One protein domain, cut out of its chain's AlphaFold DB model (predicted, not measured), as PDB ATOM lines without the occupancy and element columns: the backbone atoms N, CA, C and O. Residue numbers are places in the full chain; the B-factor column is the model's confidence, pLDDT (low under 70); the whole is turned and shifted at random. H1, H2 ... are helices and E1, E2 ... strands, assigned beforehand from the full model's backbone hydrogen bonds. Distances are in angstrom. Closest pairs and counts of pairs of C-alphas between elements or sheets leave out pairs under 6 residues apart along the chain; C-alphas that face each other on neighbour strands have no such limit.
ATOM      1  N   ILE A   3     151.206 199.963 174.655       88.75
ATOM      2  CA  ILE A   3     152.214 200.462 175.592       88.75
ATOM      3  C   ILE A   3     153.013 199.271 176.106       88.75
ATOM      4  O   ILE A   3     152.438 198.280 176.562       88.75
ATOM      5  N   ILE A   4     154.337 199.375 176.022       89.25
ATOM      6  CA  ILE A   4     155.275 198.376 176.536       89.25
ATOM      7  C   ILE A   4     155.996 198.999 177.735       89.25
ATOM      8  O   ILE A   4     156.888 199.829 177.528       89.25
ATOM      9  N   PRO A   5     155.603 198.651 178.974       90.50
ATOM     10  CA  PRO A   5     156.295 199.081 180.181       90.50
ATOM     11  C   PRO A   5     157.739 198.578 180.201       90.50
ATOM     12  O   PRO A   5     158.056 197.516 179.655       90.50
ATOM     13  N   LYS A   6     158.621 199.337 180.851       88.81
ATOM     14  CA  LYS A   6     160.029 198.960 181.016       88.81
ATOM     15  C   LYS A   6     160.197 197.738 181.929       88.81
ATOM     16  O   LYS A   6     161.018 196.867 181.648       88.81
ATOM     17  N   ASP A   7     159.413 197.692 183.000       88.62
ATOM     18  CA  ASP A   7     159.414 196.671 184.044       88.62
ATOM     19  C   ASP A   7     158.012 196.533 184.673       88.62
ATOM     20  O   ASP A   7     157.058 197.211 184.273       88.62
ATOM     21  N   SER A   8     157.873 195.609 185.628       86.56
ATOM     22  CA  SER A   8     156.606 195.343 186.316       86.56
ATOM     23  C   SER A   8     156.118 196.537 187.136       86.56
ATOM     24  O   SER A   8     154.923 196.814 187.118       86.56
ATOM     25  N   GLU A   9     157.020 197.277 187.789       88.56
ATOM     26  CA  GLU A   9     156.660 198.466 188.576       88.56
ATOM     27  C   GLU A   9     156.096 199.567 187.672       88.56
ATOM     28  O   GLU A   9     155.018 200.104 187.923       88.56
ATOM     29  N   SER A  10     156.759 199.836 186.544       88.25
ATOM     30  CA  SER A  10     156.269 200.791 185.547       88.25
ATOM     31  C   SER A  10     154.912 200.374 184.980       88.25
ATOM     32  O   SER A  10     154.095 201.228 184.632       88.25
ATOM     33  N   SER A  11     154.646 199.067 184.886       87.44
ATOM     34  CA  SER A  11     153.346 198.573 184.441       87.44
ATOM     35  C   SER A  11     152.223 198.865 185.433       87.44
ATOM     36  O   SER A  11     151.092 199.048 184.982       87.44
ATOM     37  N   GLU A  12     152.494 198.848 186.736       89.50
ATOM     38  CA  GLU A  12     151.499 199.173 187.764       89.50
ATOM     39  C   GLU A  12     151.197 200.670 187.749       89.50
ATOM     40  O   GLU A  12     150.041 201.052 187.586       89.50
ATOM     41  N   VAL A  13     152.239 201.508 187.734       89.00
ATOM     42  CA  VAL A  13     152.101 202.973 187.655       89.00
ATOM     43  C   VAL A  13     151.315 203.402 186.412       89.00
ATOM     44  O   VAL A  13     150.408 204.229 186.495       89.00
ATOM     45  N   LEU A  14     151.620 202.824 185.245       87.94
ATOM     46  CA  LEU A  14     150.871 203.104 184.017       87.94
ATOM     47  C   LEU A  14     149.418 202.619 184.101       87.94
ATOM     48  O   LEU A  14     148.536 203.258 183.529       87.94
ATOM     49  N   GLY A  15     149.166 201.515 184.805       86.12
ATOM     50  CA  GLY A  15     147.818 201.018 185.068       86.12
ATOM     51  C   GLY A  15     146.993 202.014 185.880       86.12
ATOM     52  O   GLY A  15     145.879 202.346 185.475       86.12
ATOM     53  N   ASP A  16     147.559 202.548 186.958       88.06
ATOM     54  CA  ASP A  16     146.894 203.529 187.823       88.06
ATOM     55  C   ASP A  16     146.629 204.850 187.086       88.06
ATOM     56  O   ASP A  16     145.530 205.412 187.152       88.06
ATOM     57  N   LEU A  17     147.602 205.317 186.294       85.94
ATOM     58  CA  LEU A  17     147.440 206.499 185.444       85.94
ATOM     59  C   LEU A  17     146.317 206.301 184.418       85.94
ATOM     60  O   LEU A  17     145.464 207.178 184.262       85.94
ATOM     61  N   LEU A  18     146.262 205.138 183.762       86.19
ATOM     62  CA  LEU A  18     145.205 204.812 182.804       86.19
ATOM     63  C   LEU A  18     143.827 204.749 183.465       86.19
ATOM     64  O   LEU A  18     142.882 205.312 182.913       86.19
ATOM     65  N   GLN A  19     143.719 204.153 184.657       85.44
ATOM     66  CA  GLN A  19     142.471 204.152 185.429       85.44
ATOM     67  C   GLN A  19     142.000 205.575 185.745       85.44
ATOM     68  O   GLN A  19     140.814 205.870 185.595       85.44
ATOM     69  N   SER A  20     142.917 206.476 186.115       83.75
ATOM     70  CA  SER A  20     142.574 207.879 186.392       83.75
ATOM     71  C   SER A  20     142.159 208.666 185.141       83.75
ATOM     72  O   SER A  20     141.383 209.616 185.238       83.75
ATOM     73  N   SER A  21     142.624 208.253 183.956       74.81
ATOM     74  CA  SER A  21     142.382 208.947 182.683       74.81
ATOM     75  C   SER A  21     141.021 208.648 182.034       74.81
ATOM     76  O   SER A  21     140.724 209.182 180.968       74.81
ATOM     77  N   SER A  22     140.182 207.793 182.639       73.75
ATOM     78  CA  SER A  22     138.910 207.302 182.066       73.75
ATOM     79  C   SER A  22     139.055 206.544 180.729       73.75
ATOM     80  O   SER A  22     138.065 206.109 180.141       73.75
ATOM     81  N   ALA A  23     140.285 206.335 180.248       79.62
ATOM     82  CA  ALA A  23     140.558 205.592 179.032       79.62
ATOM     83  C   ALA A  23     140.336 204.090 179.251       79.62
ATOM     84  O   ALA A  23     140.778 203.509 180.244       79.62
ATOM     85  N   SER A  24     139.699 203.436 178.280       85.62
ATOM     86  CA  SER A  24     139.620 201.978 178.271       85.62
ATOM     87  C   SER A  24     141.010 201.397 178.031       85.62
ATOM     88  O   SER A  24     141.699 201.774 177.075       85.62
ATOM     89  N   PHE A  25     141.420 200.468 178.890       89.75
ATOM     90  CA  PHE A  25     142.661 199.736 178.710       89.75
ATOM     91  C   PHE A  25     142.536 198.276 179.143       89.75
ATOM     92  O   PHE A  25     141.682 197.894 179.944       89.75
ATOM     93  N   ARG A  26     143.418 197.441 178.599       91.12
ATOM     94  CA  ARG A  26     143.597 196.042 178.970       91.12
ATOM     95  C   ARG A  26     145.072 195.745 179.140       91.12
ATOM     96  O   ARG A  26     145.862 195.976 178.229       91.12
ATOM     97  N   LYS A  27     145.419 195.169 180.285       90.38
ATOM     98  CA  LYS A  27     146.734 194.583 180.524       90.38
ATOM     99  C   LYS A  27     146.720 193.129 180.050       90.38
ATOM    100  O   LYS A  27     145.827 192.365 180.408       90.38
ATOM    101  N   ILE A  28     147.687 192.766 179.220       91.69
ATOM    102  CA  ILE A  28     147.886 191.424 178.676       91.69
ATOM    103  C   ILE A  28     149.317 191.017 178.991       91.69
ATOM    104  O   ILE A  28     150.235 191.823 178.861       91.69
ATOM    105  N   ARG A  29     149.518 189.759 179.378       88.62
ATOM    106  CA  ARG A  29     150.855 189.191 179.533       88.62
ATOM    107  C   ARG A  29     151.216 188.393 178.285       88.62
ATOM    108  O   ARG A  29     150.506 187.451 177.938       88.62
ATOM    109  N   LEU A  30     152.296 188.770 177.607       86.62
ATOM    110  CA  LEU A  30     152.814 188.100 176.412       86.62
ATOM    111  C   LEU A  30     154.286 187.768 176.629       86.62
ATOM    112  O   LEU A  30     155.078 188.666 176.904       86.62
ATOM    113  N   TYR A  31     154.653 186.491 176.490       85.56
ATOM    114  CA  TYR A  31     156.040 186.020 176.646       85.56
ATOM    115  C   TYR A  31     156.700 186.546 177.931       85.56
ATOM    116  O   TYR A  31     157.778 187.140 177.903       85.56
ATOM    117  N   ASP A  32     155.984 186.402 179.048       85.38
ATOM    118  CA  ASP A  32     156.388 186.855 180.382       85.38
ATOM    119  C   ASP A  32     156.576 188.365 180.563       85.38
ATOM    120  O   ASP A  32     157.037 188.796 181.618       85.38
ATOM    121  N   ARG A  33     156.143 189.180 179.597       85.56
ATOM    122  CA  ARG A  33     156.133 190.640 179.707       85.56
ATOM    123  C   ARG A  33     154.723 191.194 179.751       85.56
ATOM    124  O   ARG A  33     153.820 190.699 179.077       85.56
ATOM    125  N   ASP A  34     154.567 192.254 180.527       90.44
ATOM    126  CA  ASP A  34     153.336 193.022 180.559       90.44
ATOM    127  C   ASP A  34     153.242 193.919 179.327       90.44
ATOM    128  O   ASP A  34     154.208 194.559 178.913       90.44
ATOM    129  N   VAL A  35     152.060 193.947 178.730       90.31
ATOM    130  CA  VAL A  35     151.728 194.750 177.561       90.31
ATOM    131  C   VAL A  35     150.368 195.377 177.807       90.31
ATOM    132  O   VAL A  35     149.416 194.689 178.174       90.31
ATOM    133  N   ILE A  36     150.255 196.685 177.608       90.62
ATOM    134  CA  ILE A  36     149.011 197.406 177.853       90.62
ATOM    135  C   ILE A  36     148.431 197.871 176.519       90.62
ATOM    136  O   ILE A  36     149.066 198.597 175.758       90.62
ATOM    137  N   LEU A  37     147.206 197.449 176.229       89.31
ATOM    138  CA  LEU A  37     146.399 197.975 175.136       89.31
ATOM    139  C   LEU A  37     145.511 199.074 175.698       89.31
ATOM    140  O   LEU A  37     144.628 198.781 176.495       89.31
ATOM    141  N   ALA A  38     145.731 200.315 175.290       88.12
ATOM    142  CA  ALA A  38     144.936 201.468 175.703       88.12
ATOM    143  C   ALA A  38     144.269 202.130 174.494       88.12
ATOM    144  O   ALA A  38     144.727 201.968 173.357       88.12
ATOM    145  N   ASP A  39     143.210 202.901 174.720       84.75
ATOM    146  CA  ASP A  39     142.629 203.747 173.679       84.75
ATOM    147  C   ASP A  39     143.667 204.749 173.125       84.75
ATOM    148  O   ASP A  39     144.602 205.175 173.806       84.75
ATOM    149  N   HIS A  40     143.534 205.109 171.852       71.75
ATOM    150  CA  HIS A  40     144.451 205.998 171.148       71.75
ATOM    151  C   HIS A  40     144.429 207.441 171.688       71.75
ATOM    152  O   HIS A  40     145.398 208.175 171.495       71.75
ATOM    153  N   HIS A  41     143.359 207.824 172.392       64.25
ATOM    154  CA  HIS A  41     143.169 209.149 172.989       64.25
ATOM    155  C   HIS A  41     143.599 209.256 174.456       64.25
ATOM    156  O   HIS A  41     143.418 210.315 175.047       64.25
ATOM    157  N   ALA A  42     144.186 208.207 175.047       68.12
ATOM    158  CA  ALA A  42     144.534 208.206 176.470       68.12
ATOM    159  C   ALA A  42     145.487 209.353 176.875       68.12
ATOM    160  O   ALA A  42     145.547 209.704 178.046       68.12
ATOM    161  N   GLY A  43     146.221 209.953 175.925       66.31
ATOM    162  CA  GLY A  43     147.000 211.175 176.163       66.31
ATOM    163  C   GLY A  43     148.127 211.016 177.189       66.31
ATOM    164  O   GLY A  43     148.650 212.012 177.678       66.31
ATOM    165  N   ILE A  44     148.488 209.776 177.525       73.25
ATOM    166  CA  ILE A  44     149.478 209.475 178.555       73.25
ATOM    167  C   ILE A  44     150.874 209.622 177.975       73.25
ATOM    168  O   ILE A  44     151.251 208.908 177.041       73.25
ATOM    169  N   ASP A  45     151.649 210.518 178.579       74.75
ATOM    170  CA  ASP A  45     153.085 210.560 178.366       74.75
ATOM    171  C   ASP A  45     153.721 209.341 179.044       74.75
ATOM    172  O   ASP A  45     153.712 209.193 180.266       74.75
ATOM    173  N   THR A  46     154.226 208.425 178.223       75.00
ATOM    174  CA  THR A  46     154.871 207.196 178.703       75.00
ATOM    175  C   THR A  46     156.312 207.432 179.141       75.00
ATOM    176  O   THR A  46     156.836 206.601 179.883       75.00
ATOM    177  N   GLY A  47     156.918 208.568 178.767       77.75
ATOM    178  CA  GLY A  47     158.213 209.047 179.250       77.75
ATOM    179  C   GLY A  47     159.236 207.943 179.536       77.75
ATOM    180  O   GLY A  47     159.628 207.175 178.660       77.75
ATOM    181  N   SER A  48     159.677 207.865 180.793       79.06
ATOM    182  CA  SER A  48     160.626 206.857 181.283       79.06
ATOM    183  C   SER A  48     159.990 205.528 181.716       79.06
ATOM    184  O   SER A  48     160.725 204.596 182.044       79.06
ATOM    185  N   LEU A  49     158.657 205.438 181.750       82.75
ATOM    186  CA  LEU A  49     157.902 204.268 182.217       82.75
ATOM    187  C   LEU A  49     157.765 203.192 181.129       82.75
ATOM    188  O   LEU A  49     157.544 202.017 181.424       82.75
ATOM    189  N   GLY A  50     157.908 203.559 179.858       84.00
ATOM    190  CA  GLY A  50     157.815 202.605 178.762       84.00
ATOM    191  C   GLY A  50     157.773 203.263 177.395       84.00
ATOM    192  O   GLY A  50     158.040 204.450 177.243       84.00
ATOM    193  N   ILE A  51     157.427 202.468 176.388       84.56
ATOM    194  CA  ILE A  51     157.297 202.930 175.006       84.56
ATOM    195  C   ILE A  51     155.830 202.831 174.596       84.56
ATOM    196  O   ILE A  51     155.261 201.738 174.569       84.56
ATOM    197  N   ALA A  52     155.229 203.968 174.245       85.25
ATOM    198  CA  ALA A  52     153.945 204.020 173.559       85.25
ATOM    199  C   ALA A  52     154.128 203.875 172.044       85.25
ATOM    200  O   ALA A  52     154.830 204.644 171.389       85.25
ATOM    201  N   LEU A  53     153.446 202.889 171.477       82.19
ATOM    202  CA  LEU A  53     153.409 202.582 170.059       82.19
ATOM    203  C   LEU A  53     152.004 202.858 169.526       82.19
ATOM    204  O   LEU A  53     151.051 202.107 169.758       82.19
ATOM    205  N   THR A  54     151.887 203.958 168.792       79.88
ATOM    206  CA  THR A  54     150.694 204.314 168.014       79.88
ATOM    207  C   THR A  54     150.692 203.620 166.657       79.88
ATOM    208  O   THR A  54     149.657 203.160 166.193       79.88
TER     209      THR A  54
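AT A GLANCE: This is residues 3 to 54 of the 141 residues of an uncharacterized protein of Thermoplasmatales archaeon A-plasma (UniProt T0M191). What shape do these atoms make? One helix, H1, packs over one side of a long two-stranded hairpin, E2 and E3, and the short strand pair E1 and E4 continues from the hairpin with E1 beside E3. What makes it up? The 52 printed residues hold one named helix and four named strands, in the order E1 H1 E2 E3 E4, a mixed class; E1 with E4 and E2 with E3 form two antiparallel sheets. How large is it? It is compact and rounded, with a radius of gyration of the C-alphas of 9.8 A and spans of 27 by 20 by 20 A.

HOW THE PARTS SIT: What pairs with the first strand? E1, residues 3 to 5, is antiparallel to E4, residues 50 to 53, at 165 degrees, with N 4 and O 51 2.9 A apart, within hydrogen-bond range. Where is the hairpin? E2, residues 25 to 30, and E3, residues 33 to 38, are antiparallel at 155 degrees, with N 28 and O 35 2.8 A apart, within hydrogen-bond range. The closest C-alphas of E1 and E3, Ile 3 and Ile 36, are 5.0 A apart; E2 and E4 are apart. Where is the helix? The closest C-alphas of E3 and H1, residues 8 to 20, are Asp 34 and Ser 11, 6.8 A apart. Every O i to N i+4 pair in H1 is within hydrogen-bond range.

IN THESE COORDINATES: Where does E1 begin? C-alpha 3 is at (152.214, 200.462, 175.592). How long are the longer elements? H1 measures 18.8 A from first to last C-alpha, E2 15.6 A and E3 16.1 A. Where does E4 end? C-alpha 53 is at (153.409, 202.582, 170.059).

THE WHOLE: Which C-alphas are farthest apart? Those of Ser 22 and Tyr 31, at 27.9 A. Is there a cut or a long link? The printed part has no cut, and E3 to E4 is a long link of 11 residues. Where is confidence low? Residues 41 to 43 are under 70 in pLDDT.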